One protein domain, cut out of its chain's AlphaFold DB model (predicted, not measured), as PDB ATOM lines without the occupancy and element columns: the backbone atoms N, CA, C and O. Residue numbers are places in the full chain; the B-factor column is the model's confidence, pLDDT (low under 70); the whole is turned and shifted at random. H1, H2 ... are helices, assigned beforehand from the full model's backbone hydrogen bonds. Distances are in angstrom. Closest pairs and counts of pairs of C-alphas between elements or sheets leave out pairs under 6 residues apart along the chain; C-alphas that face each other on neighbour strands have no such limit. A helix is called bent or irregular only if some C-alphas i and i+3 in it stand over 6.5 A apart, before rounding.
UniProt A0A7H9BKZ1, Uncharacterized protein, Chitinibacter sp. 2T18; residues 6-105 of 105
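Overview. This is residues 6 to 105 of the 105 residues of an uncharacterized protein of Chitinibacter sp. 2T18 (UniProt A0A7H9BKZ1). Two long helices, H1 and H3, run side by side in opposite directions, and a shorter helix, H2, packs slantwise on both of them in the half where H1 ends and H3 begins. A long loop, residues 55 to 73, leads from H2 back to the start of H3. The printed part has 100 residues with three named helices, in the order H1, H2, H3, and no named strand; the class is all helix. The whole is loose, with a radius of gyration of the C-alphas of 16.2 A, and elongated, spanning 54 by 29 by 18 A.

Arrangement. H1, residues 6 to 35, has a kink of 29 degrees near residue 13; it is neither bent nor irregular, but only just: C-alphas 15 and 18 are 6.2 A apart. H2, residues 40 to 54, forms a helical hairpin with H1: they touch, opposite ways at a steep tilt of 40 degrees, H1 with residues 26 to 33 alone, and the closest C-alphas, of Tyr 33 and Ala 42, are 5.2 A apart. H2 is irregular, with C-alphas 49 and 52 7.5 A apart. H3, residues 74 to 103, touches H1, opposite ways at a shallow tilt of 6 degrees; their closest C-alphas, of Arg 15 and Cys 96, are 4.8 A apart. H3 touches H2 with residues 81 to 88 alone, the same way at a steep tilt of 44 degrees; their closest C-alphas, of Thr 50 and Ala 84, are 6.2 A apart. The three form a bundle, a group of helices that touch one another. In H3 every O i to N i+4 pair is within hydrogen-bond range; in H1 24 of 26 are, in H2 9 of 11.

Along the chain. H1 begins at C-alpha 6 (131.744, 169.928, 103.149) and is 42.6 A long. H2 is 18.7 A long. H3, 43.5 A long, ends at C-alpha 103 (137.630, 160.764, 104.861).

Size, cuts and confidence. The C-alphas farthest apart, of Gly 71 and Lys 105, are 54.1 A apart. The printed part has no cut; the link from H1 to H2 is tight, that from H2 to H3 long. The mean pLDDT of the printed part is 74.5; residues 36 to 43 and 53 to 79 are under 70.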
ATOM      1  N   LEU A   6     132.418 169.931 104.444       85.00
ATOM      2  CA  LEU A   6     131.744 169.928 103.149       85.00
ATOM      3  C   LEU A   6     132.121 168.708 102.281       85.00
ATOM      4  O   LEU A   6     131.246 168.122 101.649       85.00
ATOM      5  N   ARG A   7     133.383 168.254 102.312       83.81
ATOM      6  CA  ARG A   7     133.844 167.058 101.578       83.81
ATOM      7  C   ARG A   7     133.215 165.779 102.121       83.81
ATOM      8  O   ARG A   7     132.745 164.953 101.345       83.81
ATOM      9  N   LEU A   8     133.137 165.650 103.446       86.25
ATOM     10  CA  LEU A   8     132.507 164.497 104.088       86.25
ATOM     11  C   LEU A   8     131.006 164.423 103.769       86.25
ATOM     12  O   LEU A   8     130.491 163.347 103.467       86.25
ATOM     13  N   ARG A   9     130.311 165.569 103.775       88.25
ATOM     14  CA  ARG A   9     128.904 165.655 103.354       88.25
ATOM     15  C   ARG A   9     128.717 165.190 101.912       88.25
ATOM     16  O   ARG A   9     127.856 164.348 101.670       88.25
ATOM     17  N   ILE A  10     129.535 165.685 100.982       89.50
ATOM     18  CA  ILE A  10     129.486 165.269  99.572       89.50
ATOM     19  C   ILE A  10     129.722 163.759  99.442       89.50
ATOM     20  O   ILE A  10     128.942 163.083  98.779       89.50
ATOM     21  N   ALA A  11     130.729 163.204 100.118       89.06
ATOM     22  CA  ALA A  11     131.028 161.772 100.054       89.06
ATOM     23  C   ALA A  11     129.858 160.902 100.558       89.06
ATOM     24  O   ALA A  11     129.522 159.885  99.948       89.06
ATOM     25  N   ILE A  12     129.183 161.317 101.638       90.25
ATOM     26  CA  ILE A  12     127.995 160.620 102.162       90.25
ATOM     27  C   ILE A  12     126.837 160.661 101.159       90.25
ATOM     28  O   ILE A  12     126.155 159.648 100.980       90.25
ATOM     29  N   TRP A  13     126.620 161.805 100.503       92.88
ATOM     30  CA  TRP A  13     125.620 161.938  99.445       92.88
ATOM     31  C   TRP A  13     125.945 161.036  98.252       92.88
ATOM     32  O   TRP A  13     125.093 160.251  97.840       92.88
ATOM     33  N   LEU A  14     127.187 161.068  97.759       91.50
ATOM     34  CA  LEU A  14     127.639 160.252  96.629       91.50
ATOM     35  C   LEU A  14     127.496 158.750  96.895       91.50
ATOM     36  O   LEU A  14     127.041 158.026  96.011       91.50
ATOM     37  N   ARG A  15     127.766 158.293  98.128       91.00
ATOM     38  CA  ARG A  15     127.583 156.887  98.540       91.00
ATOM     39  C   ARG A  15     126.169 156.366  98.312       91.00
ATOM     40  O   ARG A  15     125.991 155.174  98.089       91.00
ATOM     41  N   ARG A  16     125.159 157.231  98.400       90.31
ATOM     42  CA  ARG A  16     123.762 156.855  98.147       90.31
ATOM     43  C   ARG A  16     123.356 157.146  96.709       90.31
ATOM     44  O   ARG A  16     122.697 156.322  96.085       90.31
ATOM     45  N   LEU A  17     123.759 158.300  96.187       93.56
ATOM     46  CA  LEU A  17     123.313 158.800  94.894       93.56
ATOM     47  C   LEU A  17     123.845 157.954  93.730       93.56
ATOM     48  O   LEU A  17     123.061 157.536  92.886       93.56
ATOM     49  N   LEU A  18     125.145 157.650  93.710       92.50
ATOM     50  CA  LEU A  18     125.780 156.924  92.606       92.50
ATOM     51  C   LEU A  18     125.216 155.510  92.385       92.50
ATOM     52  O   LEU A  18     124.798 155.231  91.260       92.50
ATOM     53  N   PRO A  19     125.133 154.621  93.398       90.81
ATOM     54  CA  PRO A  19     124.572 153.288  93.176       90.81
ATOM     55  C   PRO A  19     123.079 153.351  92.826       90.81
ATOM     56  O   PRO A  19     122.611 152.565  92.010       90.81
ATOM     57  N   THR A  20     122.337 154.321  93.374       92.12
ATOM     58  CA  THR A  20     120.913 154.502  93.048       92.12
ATOM     59  C   THR A  20     120.721 154.920  91.592       92.12
ATOM     60  O   THR A  20     119.912 154.323  90.888       92.12
ATOM     61  N   LEU A  21     121.480 155.912  91.113       93.06
ATOM     62  CA  LEU A  21     121.423 156.354  89.716       93.06
ATOM     63  C   LEU A  21     121.820 155.238  88.748       93.06
ATOM     64  O   LEU A  21     121.204 155.105  87.694       93.06
ATOM     65  N   TYR A  22     122.802 154.420  89.122       90.38
ATOM     66  CA  TYR A  22     123.204 153.261  88.333       90.38
ATOM     67  C   TYR A  22     122.070 152.225  88.215       90.38
ATOM     68  O   TYR A  22     121.728 151.794  87.116       90.38
ATOM     69  N   VAL A  23     121.398 151.879  89.318       90.69
ATOM     70  CA  VAL A  23     120.238 150.967  89.272       90.69
ATOM     71  C   VAL A  23     119.077 151.571  88.473       90.69
ATOM     72  O   VAL A  23     118.451 150.877  87.674       90.69
ATOM     73  N   LEU A  24     118.800 152.869  88.626       92.06
ATOM     74  CA  LEU A  24     117.754 153.550  87.855       92.06
ATOM     75  C   LEU A  24     118.051 153.550  86.349       92.06
ATOM     76  O   LEU A  24     117.150 153.301  85.549       92.06
ATOM     77  N   GLY A  25     119.304 153.780  85.952       87.44
ATOM     78  CA  GLY A  25     119.713 153.683  84.551       87.44
ATOM     79  C   GLY A  25     119.558 152.262  84.001       87.44
ATOM     80  O   GLY A  25     119.025 152.089  82.904       87.44
ATOM     81  N   ALA A  26     119.900 151.241  84.792       87.56
ATOM     82  CA  ALA A  26     119.657 149.849  84.421       87.56
ATOM     83  C   ALA A  26     118.165 149.539  84.215       87.56
ATOM     84  O   ALA A  26     117.819 148.830  83.272       87.56
ATOM     85  N   LEU A  27     117.269 150.097  85.038       87.94
ATOM     86  CA  LEU A  27     115.819 149.929  84.871       87.94
ATOM     87  C   LEU A  27     115.304 150.544  83.563       87.94
ATOM     88  O   LEU A  27     114.404 149.986  82.936       87.94
ATOM     89  N   LEU A  28     115.871 151.671  83.126       85.81
ATOM     90  CA  LEU A  28     115.523 152.287  81.841       85.81
ATOM     91  C   LEU A  28     115.978 151.424  80.661       85.81
ATOM     92  O   LEU A  28     115.211 151.222  79.719       85.81
ATOM     93  N   ILE A  29     117.193 150.874  80.737       81.62
ATOM     94  CA  ILE A  29     117.726 149.946  79.729       81.62
ATOM     95  C   ILE A  29     116.872 148.682  79.678       81.62
ATOM     96  O   ILE A  29     116.450 148.270  78.601       81.62
ATOM     97  N   TRP A  30     116.537 148.126  80.842       80.56
ATOM     98  CA  TRP A  30     115.649 146.977  80.972       80.56
ATOM     99  C   TRP A  30     114.273 147.240  80.361       80.56
ATOM    100  O   TRP A  30     113.770 146.426  79.593       80.56
ATOM    101  N   ARG A  31     113.666 148.397  80.651       82.31
ATOM    102  CA  ARG A  31     112.371 148.787  80.084       82.31
ATOM    103  C   ARG A  31     112.431 148.908  78.560       82.31
ATOM    104  O   ARG A  31     111.511 148.450  77.890       82.31
ATOM    105  N   ASN A  32     113.490 149.514  78.021       77.12
ATOM    106  CA  ASN A  32     113.690 149.629  76.576       77.12
ATOM    107  C   ASN A  32     113.862 148.242  75.930       77.12
ATOM    108  O   ASN A  32     113.204 147.922  74.943       77.12
ATOM    109  N   TYR A  33     114.660 147.379  76.558       74.00
ATOM    110  CA  TYR A  33     114.848 145.997  76.131       74.00
ATOM    111  C   TYR A  33     113.545 145.186  76.167       74.00
ATOM    112  O   TYR A  33     113.218 144.508  75.200       74.00
ATOM    113  N   ALA A  34     112.751 145.297  77.234       72.94
ATOM    114  CA  ALA A  34     111.465 144.613  77.354       72.94
ATOM    115  C   ALA A  34     110.441 145.088  76.307       72.94
ATOM    116  O   ALA A  34     109.621 144.295  75.849       72.94
ATOM    117  N   ALA A  35     110.494 146.365  75.914       74.56
ATOM    118  CA  ALA A  35     109.630 146.924  74.875       74.56
ATOM    119  C   ALA A  35     110.052 146.511  73.454       74.56
ATOM    120  O   ALA A  35     109.199 146.395  72.577       74.56
ATOM    121  N   SER A  36     111.348 146.281  73.213       69.38
ATOM    122  CA  SER A  36     111.871 145.849  71.912       69.38
ATOM    123  C   SER A  36     113.065 144.888  72.063       69.38
ATOM    124  O   SER A  36     114.218 145.266  71.832       69.38
ATOM    125  N   PRO A  37     112.811 143.611  72.405       61.56
ATOM    126  CA  PRO A  37     113.863 142.637  72.727       61.56
ATOM    127  C   PRO A  37     114.667 142.150  71.510       61.56
ATOM    128  O   PRO A  37     115.561 141.322  71.657       61.56
ATOM    129  N   ARG A  38     114.345 142.634  70.299       61.62
ATOM    130  CA  ARG A  38     115.053 142.332  69.039       61.62
ATOM    131  C   ARG A  38     115.768 143.551  68.442       61.62
ATOM    132  O   ARG A  38     116.225 143.497  67.304       61.62
ATOM    133  N   GLY A  39     115.828 144.665  69.170       61.91
ATOM    134  CA  GLY A  39     116.536 145.857  68.722       61.91
ATOM    135  C   GLY A  39     118.033 145.735  68.981       61.91
ATOM    136  O   GLY A  39     118.445 145.721  70.135       61.91
ATOM    137  N   MET A  40     118.845 145.762  67.920       62.16
ATOM    138  CA  MET A  40     120.316 145.797  67.986       62.16
ATOM    139  C   MET A  40     120.837 146.857  68.979       62.16
ATOM    140  O   MET A  40     121.817 146.643  69.685       62.16
ATOM    141  N   TRP A  41     120.126 147.982  69.100       65.75
ATOM    142  CA  TRP A  41     120.421 149.042  70.065       65.75
ATOM    143  C   TRP A  41     120.225 148.629  71.524       65.75
ATOM    144  O   TRP A  41     121.022 149.019  72.371       65.75
ATOM    145  N   ALA A  42     119.186 147.856  71.840       64.88
ATOM    146  CA  ALA A  42     118.907 147.442  73.211       64.88
ATOM    147  C   ALA A  42     119.992 146.488  73.731       64.88
ATOM    148  O   ALA A  42     120.444 146.638  74.866       64.88
ATOM    149  N   ASP A  43     120.479 145.587  72.875       68.19
ATOM    150  CA  ASP A  43     121.574 144.684  73.227       68.19
ATOM    151  C   ASP A  43     122.913 145.431  73.417       68.19
ATOM    152  O   ASP A  43     123.663 145.121  74.344       68.19
ATOM    153  N   ILE A  44     123.194 146.469  72.612       72.06
ATOM    154  CA  ILE A  44     124.376 147.336  72.795       72.06
ATOM    155  C   ILE A  44     124.337 148.025  74.163       72.06
ATOM    156  O   ILE A  44     125.350 148.068  74.861       72.06
ATOM    157  N   TRP A  45     123.180 148.544  74.580       71.94
ATOM    158  CA  TRP A  45     123.049 149.184  75.891       71.94
ATOM    159  C   TRP A  45     123.250 148.196  77.039       71.94
ATOM    160  O   TRP A  45     123.962 148.520  77.986       71.94
ATOM    161  N   LEU A  46     122.690 146.988  76.939       71.25
ATOM    162  CA  LEU A  46     122.924 145.894  77.889       71.25
ATOM    163  C   LEU A  46     124.415 145.555  78.017       71.25
ATOM    164  O   LEU A  46     124.933 145.428  79.130       71.25
ATOM    165  N   TYR A  47     125.110 145.465  76.883       70.12
ATOM    166  CA  TYR A  47     126.545 145.211  76.831       70.12
ATOM    167  C   TYR A  47     127.348 146.345  77.478       70.12
ATOM    168  O   TYR A  47     128.145 146.109  78.383       70.12
ATOM    169  N   LEU A  48     127.100 147.598  77.085       73.94
ATOM    170  CA  LEU A  48     127.814 148.758  77.623       73.94
ATOM    171  C   LEU A  48     127.604 148.924  79.133       73.94
ATOM    172  O   LEU A  48     128.524 149.325  79.844       73.94
ATOM    173  N   TYR A  49     126.414 148.597  79.640       74.31
ATOM    174  CA  TYR A  49     126.112 148.723  81.066       74.31
ATOM    175  C   TYR A  49     126.781 147.652  81.934       74.31
ATOM    176  O   TYR A  49     126.959 147.860  83.137       74.31
ATOM    177  N   THR A  50     127.145 146.517  81.331       70.12
ATOM    178  CA  THR A  50     127.750 145.357  82.004       70.12
ATOM    179  C   THR A  50     129.236 145.167  81.672       70.12
ATOM    180  O   THR A  50     129.910 144.393  82.354       70.12
ATOM    181  N   LEU A  51     129.772 145.944  80.719       71.62
ATOM    182  CA  LEU A  51     131.191 146.019  80.338       71.62
ATOM    183  C   LEU A  51     132.170 146.027  81.521       71.62
ATOM    184  O   LEU A  51     133.148 145.279  81.483       71.62
ATOM    185  N   PRO A  52     131.936 146.820  82.586       71.06
ATOM    186  CA  PRO A  52     132.849 146.868  83.723       71.06
ATOM    187  C   PRO A  52     133.014 145.531  84.466       71.06
ATOM    188  O   PRO A  52     133.979 145.383  85.207       71.06
ATOM    189  N   ILE A  53     132.099 144.569  84.285       69.31
ATOM    190  CA  ILE A  53     132.218 143.194  84.798       69.31
ATOM    191  C   ILE A  53     132.717 142.241  83.711       69.31
ATOM    192  O   ILE A  53     133.594 141.422  83.977       69.31
ATOM    193  N   SER A  54     132.160 142.311  82.501       63.47
ATOM    194  CA  SER A  54     132.472 141.330  81.455       63.47
ATOM    195  C   SER A  54     133.913 141.428  80.958       63.47
ATOM    196  O   SER A  54     134.558 140.400  80.754       63.47
ATOM    197  N   TYR A  55     134.444 142.648  80.845       65.31
ATOM    198  CA  TYR A  55     135.814 142.900  80.403       65.31
ATOM    199  C   TYR A  55     136.883 142.290  81.336       65.31
ATOM    200  O   TYR A  55     137.690 141.491  80.864       65.31
ATOM    201  N   PRO A  56     136.913 142.585  82.655       64.88
ATOM    202  CA  PRO A  56     137.938 142.037  83.549       64.88
ATOM    203  C   PRO A  56     137.816 140.532  83.795       64.88
ATOM    204  O   PRO A  56     138.814 139.893  84.115       64.88
ATOM    205  N   LEU A  57     136.624 139.947  83.647       61.66
ATOM    206  CA  LEU A  57     136.447 138.503  83.804       61.66
ATOM    207  C   LEU A  57     136.926 137.703  82.582       61.66
ATOM    208  O   LEU A  57     136.777 136.483  82.583       61.66
ATOM    209  N   ASN A  58     137.489 138.356  81.550       52.53
ATOM    210  CA  ASN A  58     137.823 137.722  80.269       52.53
ATOM    211  C   ASN A  58     136.651 136.882  79.736       52.53
ATOM    212  O   ASN A  58     136.835 135.895  79.021       52.53
ATOM    213  N   VAL A  59     135.424 137.291  80.067       53.94
ATOM    214  CA  VAL A  59     134.222 136.770  79.434       53.94
ATOM    215  C   VAL A  59     134.172 137.511  78.107       53.94
ATOM    216  O   VAL A  59     133.470 138.509  77.955       53.94
ATOM    217  N   TRP A  60     135.047 137.097  77.184       45.28
ATOM    218  CA  TRP A  60     135.057 137.569  75.811       45.28
ATOM    219  C   TRP A  60     133.723 137.147  75.218       45.28
ATOM    220  O   TRP A  60     133.502 135.992  74.869       45.28
ATOM    221  N   LEU A  61     132.818 138.117  75.190       51.03
ATOM    222  CA  LEU A  61     131.532 138.082  74.520       51.03
ATOM    223  C   LEU A  61     131.842 138.092  73.019       51.03
ATOM    224  O   LEU A  61     131.830 139.139  72.372       51.03
ATOM    225  N   LEU A  62     132.271 136.939  72.500       38.31
ATOM    226  CA  LEU A  62     132.543 136.734  71.086       38.31
ATOM    227  C   LEU A  62     131.295 137.151  70.290       38.31
ATOM    228  O   LEU A  62     130.171 136.877  70.724       38.31
ATOM    229  N   PRO A  63     131.445 137.806  69.126       39.22
ATOM    230  CA  PRO A  63     130.303 138.097  68.274       39.22
ATOM    231  C   PRO A  63     129.603 136.776  67.918       39.22
ATOM    232  O   PRO A  63     130.160 135.956  67.197       39.22
ATOM    233  N   GLY A  64     128.403 136.556  68.458       44.75
ATOM    234  CA  GLY A  64     127.625 135.327  68.261       44.75
ATOM    235  C   GLY A  64     127.634 134.339  69.434       44.75
ATOM    236  O   GLY A  64     126.746 133.495  69.498       44.75
ATOM    237  N   GLU A  65     128.530 134.480  70.412       47.09
ATOM    238  CA  GLU A  65     128.539 133.631  71.604       47.09
ATOM    239  C   GLU A  65     128.468 134.496  72.870       47.09
ATOM    240  O   GLU A  65     129.418 135.171  73.259       47.09
ATOM    241  N   PHE A  66     127.287 134.425  73.505       46.34
ATOM    242  CA  PHE A  66     126.919 134.913  74.846       46.34
ATOM    243  C   PHE A  66     126.172 136.271  74.955       46.34
ATOM    244  O   PHE A  66     126.761 137.344  74.924       46.34
ATOM    245  N   PRO A  67     124.841 136.245  75.172       47.31
ATOM    246  CA  PRO A  67     123.865 135.320  74.620       47.31
ATOM    247  C   PRO A  67     123.257 135.981  73.373       47.31
ATOM    248  O   PRO A  67     122.083 136.335  73.349       47.31
ATOM    249  N   PHE A  68     124.050 136.129  72.312       46.56
ATOM    250  CA  PHE A  68     123.538 136.380  70.960       46.56
ATOM    251  C   PHE A  68     123.296 135.060  70.219       46.56
ATOM    252  O   PHE A  68     123.643 134.904  69.055       46.56
ATOM    253  N   LEU A  69     122.661 134.097  70.892       38.34
ATOM    254  CA  LEU A  69     122.022 132.991  70.192       38.34
ATOM    255  C   LEU A  69     120.786 133.567  69.498       38.34
ATOM    256  O   LEU A  69     119.858 134.051  70.160       38.34
ATOM    257  N   LEU A  70     120.782 133.538  68.166       40.41
ATOM    258  CA  LEU A  70     119.565 133.636  67.368       40.41
ATOM    259  C   LEU A  70     118.643 132.473  67.787       40.41
ATOM    260  O   LEU A  70     118.710 131.401  67.200       40.41
ATOM    261  N   GLY A  71     117.828 132.660  68.836       42.94
ATOM    262  CA  GLY A  71     116.776 131.702  69.205       42.94
ATOM    263  C   GLY A  71     116.451 131.461  70.688       42.94
ATOM    264  O   GLY A  71     115.357 130.979  70.945       42.94
ATOM    265  N   GLU A  72     117.299 131.802  71.671       48.25
ATOM    266  CA  GLU A  72     117.086 131.409  73.093       48.25
ATOM    267  C   GLU A  72     116.548 132.551  74.002       48.25
ATOM    268  O   GLU A  72     116.766 133.736  73.712       48.25
ATOM    269  N   PRO A  73     115.802 132.232  75.086       50.94
ATOM    270  CA  PRO A  73     114.732 133.063  75.623       50.94
ATOM    271  C   PRO A  73     115.240 134.278  76.401       50.94
ATOM    272  O   PRO A  73     116.147 134.203  77.229       50.94
ATOM    273  N   VAL A  74     114.530 135.389  76.201       55.06
ATOM    274  CA  VAL A  74     114.597 136.694  76.896       55.06
ATOM    275  C   VAL A  74     114.903 136.596  78.409       55.06
ATOM    276  O   VAL A  74     115.540 137.482  78.973       55.06
ATOM    277  N   HIS A  75     114.496 135.501  79.056       53.06
ATOM    278  CA  HIS A  75     114.663 135.217  80.483       53.06
ATOM    279  C   HIS A  75     116.106 134.931  80.931       53.06
ATOM    280  O   HIS A  75     116.460 135.238  82.066       53.06
ATOM    281  N   ALA A  76     116.958 134.352  80.081       57.97
ATOM    282  CA  ALA A  76     118.351 134.120  80.466       57.97
ATOM    283  C   ALA A  76     119.125 135.449  80.481       57.97
ATOM    284  O   ALA A  76     119.791 135.782  81.458       57.97
ATOM    285  N   ARG A  77     118.956 136.262  79.428       63.81
ATOM    286  CA  ARG A  77     119.606 137.580  79.265       63.81
ATOM    287  C   ARG A  77     119.260 138.539  80.404       63.81
ATOM    288  O   ARG A  77     120.115 139.285  80.874       63.81
ATOM    289  N   SER A  78     118.019 138.486  80.868       65.31
ATOM    290  CA  SER A  78     117.526 139.335  81.945       65.31
ATOM    291  C   SER A  78     118.128 139.033  83.302       65.31
ATOM    292  O   SER A  78     118.453 139.954  84.049       65.31
ATOM    293  N   LEU A  79     118.305 137.751  83.608       69.75
ATOM    294  CA  LEU A  79     118.823 137.307  84.890       69.75
ATOM    295  C   LEU A  79     120.310 137.658  85.018       69.75
ATOM    296  O   LEU A  79     120.719 138.216  86.034       69.75
ATOM    297  N   TYR A  80     121.095 137.450  83.955       71.69
ATOM    298  CA  TYR A  80     122.495 137.886  83.914       71.69
ATOM    299  C   TYR A  80     122.633 139.406  84.010       71.69
ATOM    300  O   TYR A  80     123.458 139.892  84.783       71.69
ATOM    301  N   PHE A  81     121.807 140.162  83.283       76.94
ATOM    302  CA  PHE A  81     121.808 141.621  83.367       76.94
ATOM    303  C   PHE A  81     121.477 142.109  84.778       76.94
ATOM    304  O   PHE A  81     122.203 142.934  85.328       76.94
ATOM    305  N   ALA A  82     120.428 141.565  85.396       80.00
ATOM    306  CA  ALA A  82     120.034 141.923  86.753       80.00
ATOM    307  C   ALA A  82     121.149 141.621  87.766       80.00
ATOM    308  O   ALA A  82     121.491 142.481  88.577       80.00
ATOM    309  N   LEU A  83     121.762 140.434  87.694       81.56
ATOM    310  CA  LEU A  83     122.868 140.058  88.577       81.56
ATOM    311  C   LEU A  83     124.097 140.953  88.379       81.56
ATOM    312  O   LEU A  83     124.676 141.413  89.362       81.56
ATOM    313  N   ALA A  84     124.467 141.249  87.132       82.19
ATOM    314  CA  ALA A  84     125.588 142.131  86.822       82.19
ATOM    315  C   ALA A  84     125.345 143.559  87.334       82.19
ATOM    316  O   ALA A  84     126.225 144.158  87.952       82.19
ATOM    317  N   VAL A  85     124.134 144.089  87.151       86.69
ATOM    318  CA  VAL A  85     123.746 145.412  87.655       86.69
ATOM    319  C   VAL A  85     123.811 145.460  89.179       86.69
ATOM    320  O   VAL A  85     124.361 146.406  89.739       86.69
ATOM    321  N   LEU A  86     123.289 144.446  89.870       87.94
ATOM    322  CA  LEU A  86     123.346 144.387  91.332       87.94
ATOM    323  C   LEU A  86     124.790 144.291  91.837       87.94
ATOM    324  O   LEU A  86     125.153 144.991  92.784       87.94
ATOM    325  N   ALA A  87     125.624 143.480  91.184       87.12
ATOM    326  CA  ALA A  87     127.038 143.364  91.515       87.12
ATOM    327  C   ALA A  87     127.779 144.699  91.317       87.12
ATOM    328  O   ALA A  87     128.485 145.143  92.222       87.12
ATOM    329  N   LEU A  88     127.572 145.394  90.193       88.19
ATOM    330  CA  LEU A  88     128.181 146.707  89.949       88.19
ATOM    331  C   LEU A  88     127.672 147.777  90.912       88.19
ATOM    332  O   LEU A  88     128.473 148.547  91.441       88.19
ATOM    333  N   ALA A  89     126.372 147.798  91.208       91.31
ATOM    334  CA  ALA A  89     125.806 148.699  92.205       91.31
ATOM    335  C   ALA A  89     126.443 148.478  93.587       91.31
ATOM    336  O   ALA A  89     126.784 149.447  94.272       91.31
ATOM    337  N   ALA A  90     126.662 147.218  93.977       90.88
ATOM    338  CA  ALA A  90     127.345 146.871  95.217       90.88
ATOM    339  C   ALA A  90     128.811 147.332  95.212       90.88
ATOM    340  O   ALA A  90     129.259 147.926  96.191       90.88
ATOM    341  N   VAL A  91     129.545 147.137  94.112       91.69
ATOM    342  CA  VAL A  91     130.933 147.612  93.968       91.69
ATOM    343  C   VAL A  91     131.012 149.138  94.063       91.69
ATOM    344  O   VAL A  91     131.842 149.663  94.807       91.69
ATOM    345  N   ILE A  92     130.116 149.863  93.385       91.31
ATOM    346  CA  ILE A  92     130.026 151.329  93.462       91.31
ATOM    347  C   ILE A  92     129.759 151.766  94.905       91.31
ATOM    348  O   ILE A  92     130.419 152.676  95.415       91.31
ATOM    349  N   TRP A  93     128.813 151.110  95.582       93.44
ATOM    350  CA  TRP A  93     128.489 151.413  96.971       93.44
ATOM    351  C   TRP A  93     129.676 151.159  97.907       93.44
ATOM    352  O   TRP A  93     130.011 152.037  98.701       93.44
ATOM    353  N   LEU A  94     130.354 150.012  97.781       93.75
ATOM    354  CA  LEU A  94     131.535 149.656  98.575       93.75
ATOM    355  C   LEU A  94     132.697 150.628  98.345       93.75
ATOM    356  O   LEU A  94     133.351 151.045  99.305       93.75
ATOM    357  N   GLY A  95     132.935 151.033  97.095       92.69
ATOM    358  CA  GLY A  95     133.938 152.040  96.746       92.69
ATOM    359  C   GLY A  95     133.641 153.390  97.401       92.69
ATOM    360  O   GLY A  95     134.508 153.975  98.056       92.69
ATOM    361  N   CYS A  96     132.391 153.850  97.320       91.31
ATOM    362  CA  CYS A  96     131.977 155.086  97.979       91.31
ATOM    363  C   CYS A  96     132.037 154.982  99.509       91.31
ATOM    364  O   CYS A  96     132.431 155.936 100.178       91.31
ATOM    365  N   ASP A  97     131.662 153.840 100.087       92.50
ATOM    366  CA  ASP A  97     131.719 153.623 101.531       92.50
ATOM    367  C   ASP A  97     133.163 153.610 102.049       92.50
ATOM    368  O   ASP A  97     133.469 154.262 103.047       92.50
ATOM    369  N   SER A  98     134.074 152.965 101.320       91.81
ATOM    370  CA  SER A  98     135.513 152.965 101.611       91.81
ATOM    371  C   SER A  98     136.090 154.377 101.565       91.81
ATOM    372  O   SER A  98     136.836 154.770 102.463       91.81
ATOM    373  N   TRP A  99     135.678 155.181 100.580       89.88
ATOM    374  CA  TRP A  99     136.055 156.591 100.500       89.88
ATOM    375  C   TRP A  99     135.517 157.397 101.692       89.88
ATOM    376  O   TRP A  99     136.275 158.129 102.331       89.88
ATOM    377  N   VAL A 100     134.247 157.225 102.071       90.31
ATOM    378  CA  VAL A 100     133.683 157.880 103.264       90.31
ATOM    379  C   VAL A 100     134.455 157.491 104.526       90.31
ATOM    380  O   VAL A 100     134.749 158.362 105.342       90.31
ATOM    381  N   ARG A 101     134.812 156.212 104.698       89.44
ATOM    382  CA  ARG A 101     135.619 155.750 105.842       89.44
ATOM    383  C   ARG A 101     137.012 156.371 105.841       89.44
ATOM    384  O   ARG A 101     137.488 156.749 106.905       89.44
ATOM    385  N   TRP A 102     137.644 156.499 104.675       86.94
ATOM    386  CA  TRP A 102     138.947 157.150 104.542       86.94
ATOM    387  C   TRP A 102     138.883 158.638 104.904       86.94
ATOM    388  O   TRP A 102     139.749 159.114 105.618       86.94
ATOM    389  N   GLN A 103     137.823 159.350 104.503       83.62
ATOM    390  CA  GLN A 103     137.630 160.764 104.861       83.62
ATOM    391  C   GLN A 103     137.376 160.986 106.363       83.62
ATOM    392  O   GLN A 103     137.502 162.103 106.838       83.62
ATOM    393  N   ARG A 104     136.969 159.956 107.116       81.12
ATOM    394  CA  ARG A 104     136.751 160.058 108.570       81.12
ATOM    395  C   ARG A 104     138.018 159.835 109.400       81.12
ATOM    396  O   ARG A 104     137.960 160.057 110.606       81.12
ATOM    397  N   LYS A 105     139.094 159.341 108.785       77.38
ATOM    398  CA  LYS A 105     140.404 159.133 109.415       77.38
ATOM    399  C   LYS A 105     141.270 160.376 109.236       77.38
ATOM    400  O   LYS A 105     142.007 160.702 110.187       77.38
TER     401      LYS A 105